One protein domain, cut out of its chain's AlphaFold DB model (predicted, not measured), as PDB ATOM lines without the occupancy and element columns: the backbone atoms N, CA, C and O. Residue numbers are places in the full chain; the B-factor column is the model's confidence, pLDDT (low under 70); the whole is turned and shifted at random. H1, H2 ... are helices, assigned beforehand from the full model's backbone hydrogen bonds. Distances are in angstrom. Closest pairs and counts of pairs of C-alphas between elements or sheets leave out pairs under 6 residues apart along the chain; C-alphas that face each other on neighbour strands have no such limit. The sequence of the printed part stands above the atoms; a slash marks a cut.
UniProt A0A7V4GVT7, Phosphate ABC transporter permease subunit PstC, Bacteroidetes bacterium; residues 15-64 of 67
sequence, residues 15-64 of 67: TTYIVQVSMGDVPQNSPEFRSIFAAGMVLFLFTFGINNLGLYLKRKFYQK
ATOM      1  N   THR A  15      32.208  37.438  36.833       90.81
ATOM      2  CA  THR A  15      30.997  36.662  36.534       90.81
ATOM      3  C   THR A  15      31.252  35.601  35.467       90.81
ATOM      4  O   THR A  15      30.835  34.460  35.643       90.81
ATOM      5  N   THR A  16      31.952  35.953  34.381       90.56
ATOM      6  CA  THR A  16      32.336  34.994  33.331       90.56
ATOM      7  C   THR A  16      33.178  33.864  33.919       90.56
ATOM      8  O   THR A  16      32.850  32.701  33.706       90.56
ATOM      9  N   TYR A  17      34.166  34.207  34.746       90.69
ATOM     10  CA  TYR A  17      35.006  33.247  35.455       90.69
ATOM     11  C   TYR A  17      34.192  32.258  36.304       90.69
ATOM     12  O   TYR A  17      34.355  31.045  36.189       90.69
ATOM     13  N   ILE A  18      33.254  32.756  37.121       90.94
ATOM     14  CA  ILE A  18      32.391  31.903  37.957       90.94
ATOM     15  C   ILE A  18      31.573  30.935  37.095       90.94
ATOM     16  O   ILE A  18      31.452  29.762  37.450       90.94
ATOM     17  N   VAL A  19      31.021  31.403  35.970       90.88
ATOM     18  CA  VAL A  19      30.249  30.561  35.044       90.88
ATOM     19  C   VAL A  19      31.122  29.449  34.463       90.88
ATOM     20  O   VAL A  19      30.712  28.293  34.517       90.88
ATOM     21  N   GLN A  20      32.328  29.764  33.984       88.56
ATOM     22  CA  GLN A  20      33.237  28.768  33.405       88.56
ATOM     23  C   GLN A  20      33.639  27.688  34.413       88.56
ATOM     24  O   GLN A  20      33.561  26.498  34.118       88.56
ATOM     25  N   VAL A  21      33.989  28.080  35.642       88.19
ATOM     26  CA  VAL A  21      34.322  27.103  36.690       88.19
ATOM     27  C   VAL A  21      33.091  26.274  37.092       88.19
ATOM     28  O   VAL A  21      33.216  25.079  37.355       88.19
ATOM     29  N   SER A  22      31.892  26.868  37.084       86.00
ATOM     30  CA  SER A  22      30.633  26.172  37.410       86.00
ATOM     31  C   SER A  22      30.170  25.193  36.328       86.00
ATOM     32  O   SER A  22      29.467  24.238  36.645       86.00
ATOM     33  N   MET A  23      30.557  25.408  35.065       87.25
ATOM     34  CA  MET A  23      30.263  24.496  33.950       87.25
ATOM     35  C   MET A  23      31.045  23.176  34.034       87.25
ATOM     36  O   MET A  23      30.739  22.241  33.299       87.25
ATOM     37  N   GLY A  24      32.001  23.066  34.964       76.69
ATOM     38  CA  GLY A  24      32.777  21.847  35.179       76.69
ATOM     39  C   GLY A  24      34.006  21.729  34.277       76.69
ATOM     40  O   GLY A  24      34.648  20.681  34.281       76.69
ATOM     41  N   ASP A  25      34.376  22.799  33.568       75.88
ATOM     42  CA  ASP A  25      35.594  22.857  32.744       75.88
ATOM     43  C   ASP A  25      36.882  22.763  33.587       75.88
ATOM     44  O   ASP A  25      37.970  22.525  33.062       75.88
ATOM     45  N   VAL A  26      36.770  22.934  34.909       79.62
ATOM     46  CA  VAL A  26      37.890  22.954  35.852       79.62
ATOM     47  C   VAL A  26      37.848  21.736  36.787       79.62
ATOM     48  O   VAL A  26      36.823  21.492  37.429       79.62
ATOM     49  N   PRO A  27      38.960  20.988  36.955       82.50
ATOM     50  CA  PRO A  27      39.012  19.844  37.861       82.50
ATOM     51  C   PRO A  27      38.708  20.246  39.308       82.50
ATOM     52  O   PRO A  27      39.313  21.173  39.842       82.50
ATOM     53  N   GLN A  28      37.846  19.496  39.992       71.75
ATOM     54  CA  GLN A  28      37.355  19.835  41.338       71.75
ATOM     55  C   GLN A  28      38.452  19.886  42.426       71.75
ATOM     56  O   GLN A  28      38.310  20.566  43.440       71.75
ATOM     57  N   ASN A  29      39.583  19.206  42.200       78.38
ATOM     58  CA  ASN A  29      40.748  19.214  43.094       78.38
ATOM     59  C   ASN A  29      41.812  20.259  42.717       78.38
ATOM     60  O   ASN A  29      42.869  20.306  43.348       78.38
ATOM     61  N   SER A  30      41.555  21.083  41.701       83.62
ATOM     62  CA  SER A  30      42.486  22.121  41.269       83.62
ATOM     63  C   SER A  30      42.431  23.358  42.179       83.62
ATOM     64  O   SER A  30      41.404  23.643  42.811       83.62
ATOM     65  N   PRO A  31      43.522  24.138  42.239       82.12
ATOM     66  CA  PRO A  31      43.506  25.466  42.841       82.12
ATOM     67  C   PRO A  31      42.484  26.401  42.179       82.12
ATOM     68  O   PRO A  31      41.858  27.191  42.886       82.12
ATOM     69  N   GLU A  32      42.271  26.283  40.861       82.44
ATOM     70  CA  GLU A  32      41.326  27.125  40.116       82.44
ATOM     71  C   GLU A  32      39.873  26.882  40.534       82.44
ATOM     72  O   GLU A  32      39.085  27.822  40.607       82.44
ATOM     73  N   PHE A  33      39.506  25.642  40.861       87.50
ATOM     74  CA  PHE A  33      38.167  25.358  41.370       87.50
ATOM     75  C   PHE A  33      37.945  26.030  42.728       87.50
ATOM     76  O   PHE A  33      36.892  26.606  42.983       87.50
ATOM     77  N   ARG A  34      38.953  26.024  43.609       88.00
ATOM     78  CA  ARG A  34      38.841  26.628  44.947       88.00
ATOM     79  C   ARG A  34      38.738  28.152  44.900       88.00
ATOM     80  O   ARG A  34      38.084  28.737  45.765       88.00
ATOM     81  N   SER A  35      39.331  28.808  43.902       90.69
ATOM     82  CA  SER A  35      39.227  30.264  43.756       90.69
ATOM     83  C   SER A  35      37.827  30.750  43.369       90.69
ATOM     84  O   SER A  35      37.544  31.930  43.583       90.69
ATOM     85  N   ILE A  36      36.909  29.874  42.931       91.00
ATOM     86  CA  ILE A  36      35.501  30.250  42.704       91.00
ATOM     87  C   ILE A  36      34.836  30.778  43.982       91.00
ATOM     88  O   ILE A  36      34.066  31.735  43.937       91.00
ATOM     89  N   PHE A  37      35.186  30.211  45.141       91.38
ATOM     90  CA  PHE A  37      34.644  30.640  46.428       91.38
ATOM     91  C   PHE A  37      35.136  32.039  46.792       91.38
ATOM     92  O   PHE A  37      34.352  32.862  47.258       91.38
ATOM     93  N   ALA A  38      36.410  32.336  46.527       93.75
ATOM     94  CA  ALA A  38      36.961  33.673  46.717       93.75
ATOM     95  C   ALA A  38      36.307  34.684  45.761       93.75
ATOM     96  O   ALA A  38      35.885  35.751  46.202       93.75
ATOM     97  N   ALA A  39      36.150  34.330  44.481       93.38
ATOM     98  CA  ALA A  39      35.478  35.165  43.486       93.38
ATOM     99  C   ALA A  39      34.025  35.481  43.881       93.38
ATOM    100  O   ALA A  39      33.612  36.642  43.851       93.38
ATOM    101  N   GLY A  40      33.271  34.471  44.327       94.06
ATOM    102  CA  GLY A  40      31.911  34.645  44.833       94.06
ATOM    103  C   GLY A  40      31.852  35.537  46.076       94.06
ATOM    104  O   GLY A  40      31.000  36.419  46.162       94.06
ATOM    105  N   MET A  41      32.793  35.372  47.009       96.19
ATOM    106  CA  MET A  41      32.871  36.189  48.224       96.19
ATOM    107  C   MET A  41      33.188  37.657  47.900       96.19
ATOM    108  O   MET A  41      32.566  38.562  48.454       96.19
ATOM    109  N   VAL A  42      34.092  37.905  46.948       95.62
ATOM    110  CA  VAL A  42      34.411  39.251  46.451       95.62
ATOM    111  C   VAL A  42      33.189  39.890  45.797       95.62
ATOM    112  O   VAL A  42      32.828  41.012  46.148       95.62
ATOM    113  N   LEU A  43      32.509  39.180  44.893       94.88
ATOM    114  CA  LEU A  43      31.315  39.694  44.218       94.88
ATOM    115  C   LEU A  43      30.183  40.010  45.209       94.88
ATOM    116  O   LEU A  43      29.513  41.041  45.086       94.88
ATOM    117  N   PHE A  44      30.007  39.156  46.223       95.56
ATOM    118  CA  PHE A  44      29.071  39.393  47.315       95.56
ATOM    119  C   PHE A  44      29.424  40.666  48.085       95.56
ATOM    120  O   PHE A  44      28.559  41.517  48.259       95.56
ATOM    121  N   LEU A  45      30.684  40.840  48.493       97.31
ATOM    122  CA  LEU A  45      31.129  42.031  49.220       97.31
ATOM    123  C   LEU A  45      30.981  43.309  48.393       97.31
ATOM    124  O   LEU A  45      30.557  44.327  48.935       97.31
ATOM    125  N   PHE A  46      31.264  43.264  47.089       96.12
ATOM    126  CA  PHE A  46      31.025  44.398  46.193       96.12
ATOM    127  C   PHE A  46      29.541  44.766  46.141       96.12
ATOM    128  O   PHE A  46      29.176  45.921  46.366       96.12
ATOM    129  N   THR A  47      28.676  43.782  45.896       95.81
ATOM    130  CA  THR A  47      27.225  43.996  45.811       95.81
ATOM    131  C   THR A  47      26.660  44.484  47.145       95.81
ATOM    132  O   THR A  47      25.905  45.456  47.189       95.81
ATOM    133  N   PHE A  48      27.065  43.853  48.246       97.25
ATOM    134  CA  PHE A  48      26.666  44.212  49.600       97.25
ATOM    135  C   PHE A  48      27.150  45.613  49.982       97.25
ATOM    136  O   PHE A  48      26.377  46.400  50.522       97.25
ATOM    137  N   GLY A  49      28.395  45.960  49.654       97.81
ATOM    138  CA  GLY A  49      28.966  47.282  49.895       97.81
ATOM    139  C   GLY A  49      28.203  48.374  49.154       97.81
ATOM    140  O   GLY A  49      27.797  49.359  49.765       97.81
ATOM    141  N   ILE A  50      27.921  48.174  47.863       96.88
ATOM    142  CA  ILE A  50      27.113  49.113  47.070       96.88
ATOM    143  C   ILE A  50      25.699  49.232  47.648       96.88
ATOM    144  O   ILE A  50      25.184  50.341  47.792       96.88
ATOM    145  N   ASN A  51      25.076  48.114  48.028       96.56
ATOM    146  CA  ASN A  51      23.744  48.121  48.627       96.56
ATOM    147  C   ASN A  51      23.715  48.884  49.964       96.56
ATOM    148  O   ASN A  51      22.840  49.725  50.185       96.56
ATOM    149  N   ASN A  52      24.710  48.658  50.826       97.06
ATOM    150  CA  ASN A  52      24.846  49.340  52.109       97.06
ATOM    151  C   ASN A  52      25.120  50.841  51.934       97.06
ATOM    152  O   ASN A  52      24.476  51.662  52.588       97.06
ATOM    153  N   LEU A  53      26.002  51.210  50.998       96.69
ATOM    154  CA  LEU A  53      26.244  52.601  50.619       96.69
ATOM    155  C   LEU A  53      24.965  53.264  50.108       96.69
ATOM    156  O   LEU A  53      24.658  54.378  50.523       96.69
ATOM    157  N   GLY A  54      24.177  52.583  49.274       94.75
ATOM    158  CA  GLY A  54      22.885  53.083  48.803       94.75
ATOM    159  C   GLY A  54      21.922  53.386  49.955       94.75
ATOM    160  O   GLY A  54      21.300  54.450  49.985       94.75
ATOM    161  N   LEU A  55      21.851  52.498  50.951       93.69
ATOM    162  CA  LEU A  55      21.051  52.722  52.155       93.69
ATOM    163  C   LEU A  55      21.585  53.894  52.994       93.69
ATOM    164  O   LEU A  55      20.797  54.712  53.474       93.69
ATOM    165  N   TYR A  56      22.903  53.992  53.164       93.31
ATOM    166  CA  TYR A  56      23.543  55.085  53.894       93.31
ATOM    167  C   TYR A  56      23.287  56.439  53.220       93.31
ATOM    168  O   TYR A  56      22.853  57.384  53.882       93.31
ATOM    169  N   LEU A  57      23.476  56.521  51.899       93.00
ATOM    170  CA  LEU A  57      23.186  57.719  51.114       93.00
ATOM    171  C   LEU A  57      21.709  58.087  51.245       93.00
ATOM    172  O   LEU A  57      21.412  59.228  51.584       93.00
ATOM    173  N   LYS A  58      20.784  57.134  51.065       91.88
ATOM    174  CA  LYS A  58      19.344  57.390  51.221       91.88
ATOM    175  C   LYS A  58      19.031  58.012  52.584       91.88
ATOM    176  O   LYS A  58      18.369  59.043  52.637       91.88
ATOM    177  N   ARG A  59      19.543  57.441  53.679       88.69
ATOM    178  CA  ARG A  59      19.342  57.985  55.037       88.69
ATOM    179  C   ARG A  59      19.876  59.415  55.173       88.69
ATOM    180  O   ARG A  59      19.191  60.264  55.731       88.69
ATOM    181  N   LYS A  60      21.063  59.690  54.625       85.25
ATOM    182  CA  LYS A  60      21.696  61.018  54.675       85.25
ATOM    183  C   LYS A  60      20.967  62.064  53.825       85.25
ATOM    184  O   LYS A  60      20.879  63.216  54.232       85.25
ATOM    185  N   PHE A  61      20.454  61.683  52.655       83.19
ATOM    186  CA  PHE A  61      19.712  62.593  51.782       83.19
ATOM    187  C   PHE A  61      18.327  62.929  52.347       83.19
ATOM    188  O   PHE A  61      17.953  64.096  52.315       83.19
ATOM    189  N   TYR A  62      17.601  61.968  52.931       77.06
ATOM    190  CA  TYR A  62      16.283  62.233  53.531       77.06
ATOM    191  C   TYR A  62      16.343  63.219  54.710       77.06
ATOM    192  O   TYR A  62      15.500  64.103  54.790       77.06
ATOM    193  N   GLN A  63      17.389  63.171  55.546       65.25
ATOM    194  CA  GLN A  63      17.590  64.157  56.624       65.25
ATOM    195  C   GLN A  63      17.720  65.607  56.125       65.25
ATOM    196  O   GLN A  63      17.544  66.538  56.901       65.25
ATOM    197  N   LYS A  64      18.051  65.809  54.845       59.84
ATOM    198  CA  LYS A  64      18.231  67.133  54.241       59.84
ATOM    199  C   LYS A  64      16.974  67.685  53.561       59.84
ATOM    200  O   LYS A  64      17.008  68.833  53.143       59.84
TER     201      LYS A  64
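AT A GLANCE: This is residues 15 to 64 of the 67 residues of the protein "Phosphate ABC transporter permease subunit PstC" of Bacteroidetes bacterium (UniProt A0A7V4GVT7). One long, nearly straight helix, H2, makes the length of the model, and a short helix, H1, folds back over the first part of it as a lopsided helical hairpin. Residues 44 to 64, of which 44 to 62 belong to H2, stick out free beyond H1. The printed part has 50 residues with two named helices, H1 then H2, and no named strand; the class is all helix. The whole is an extended rod, with a radius of gyration of the C-alphas of 16.7 A and spans of 54 by 15 by 8 A.

HOW THE PARTS SIT: H2, residues 31 to 62, touches H1, residues 15 to 22, with residues 32 to 40 alone. The closest C-alphas of the two are those of Ile 18 and Ile 36, 5.9 A apart. They run opposite ways at a steep tilt of 37 degrees, only just past shallow, and form a helical hairpin. In H1 every O i to N i+4 pair is within hydrogen-bond range, in H2 25 of 28.

IN THESE COORDINATES: H2 is 47.0 A long from C-alpha 31 at (43.506, 25.466, 42.841) to C-alpha 62 at (16.283, 62.233, 53.531). H1 measures 10.5 A and begins with C-alpha 15 at (30.997, 36.662, 36.534).

THE WHOLE: The two C-alphas farthest apart, those of Pro 27 and Lys 64, are 54.2 A apart. The printed part has no cut, and the link from H1 to H2, 8 residues, is short. Mean pLDDT of the printed part is 88.5; residues 63 to 64 are under 70.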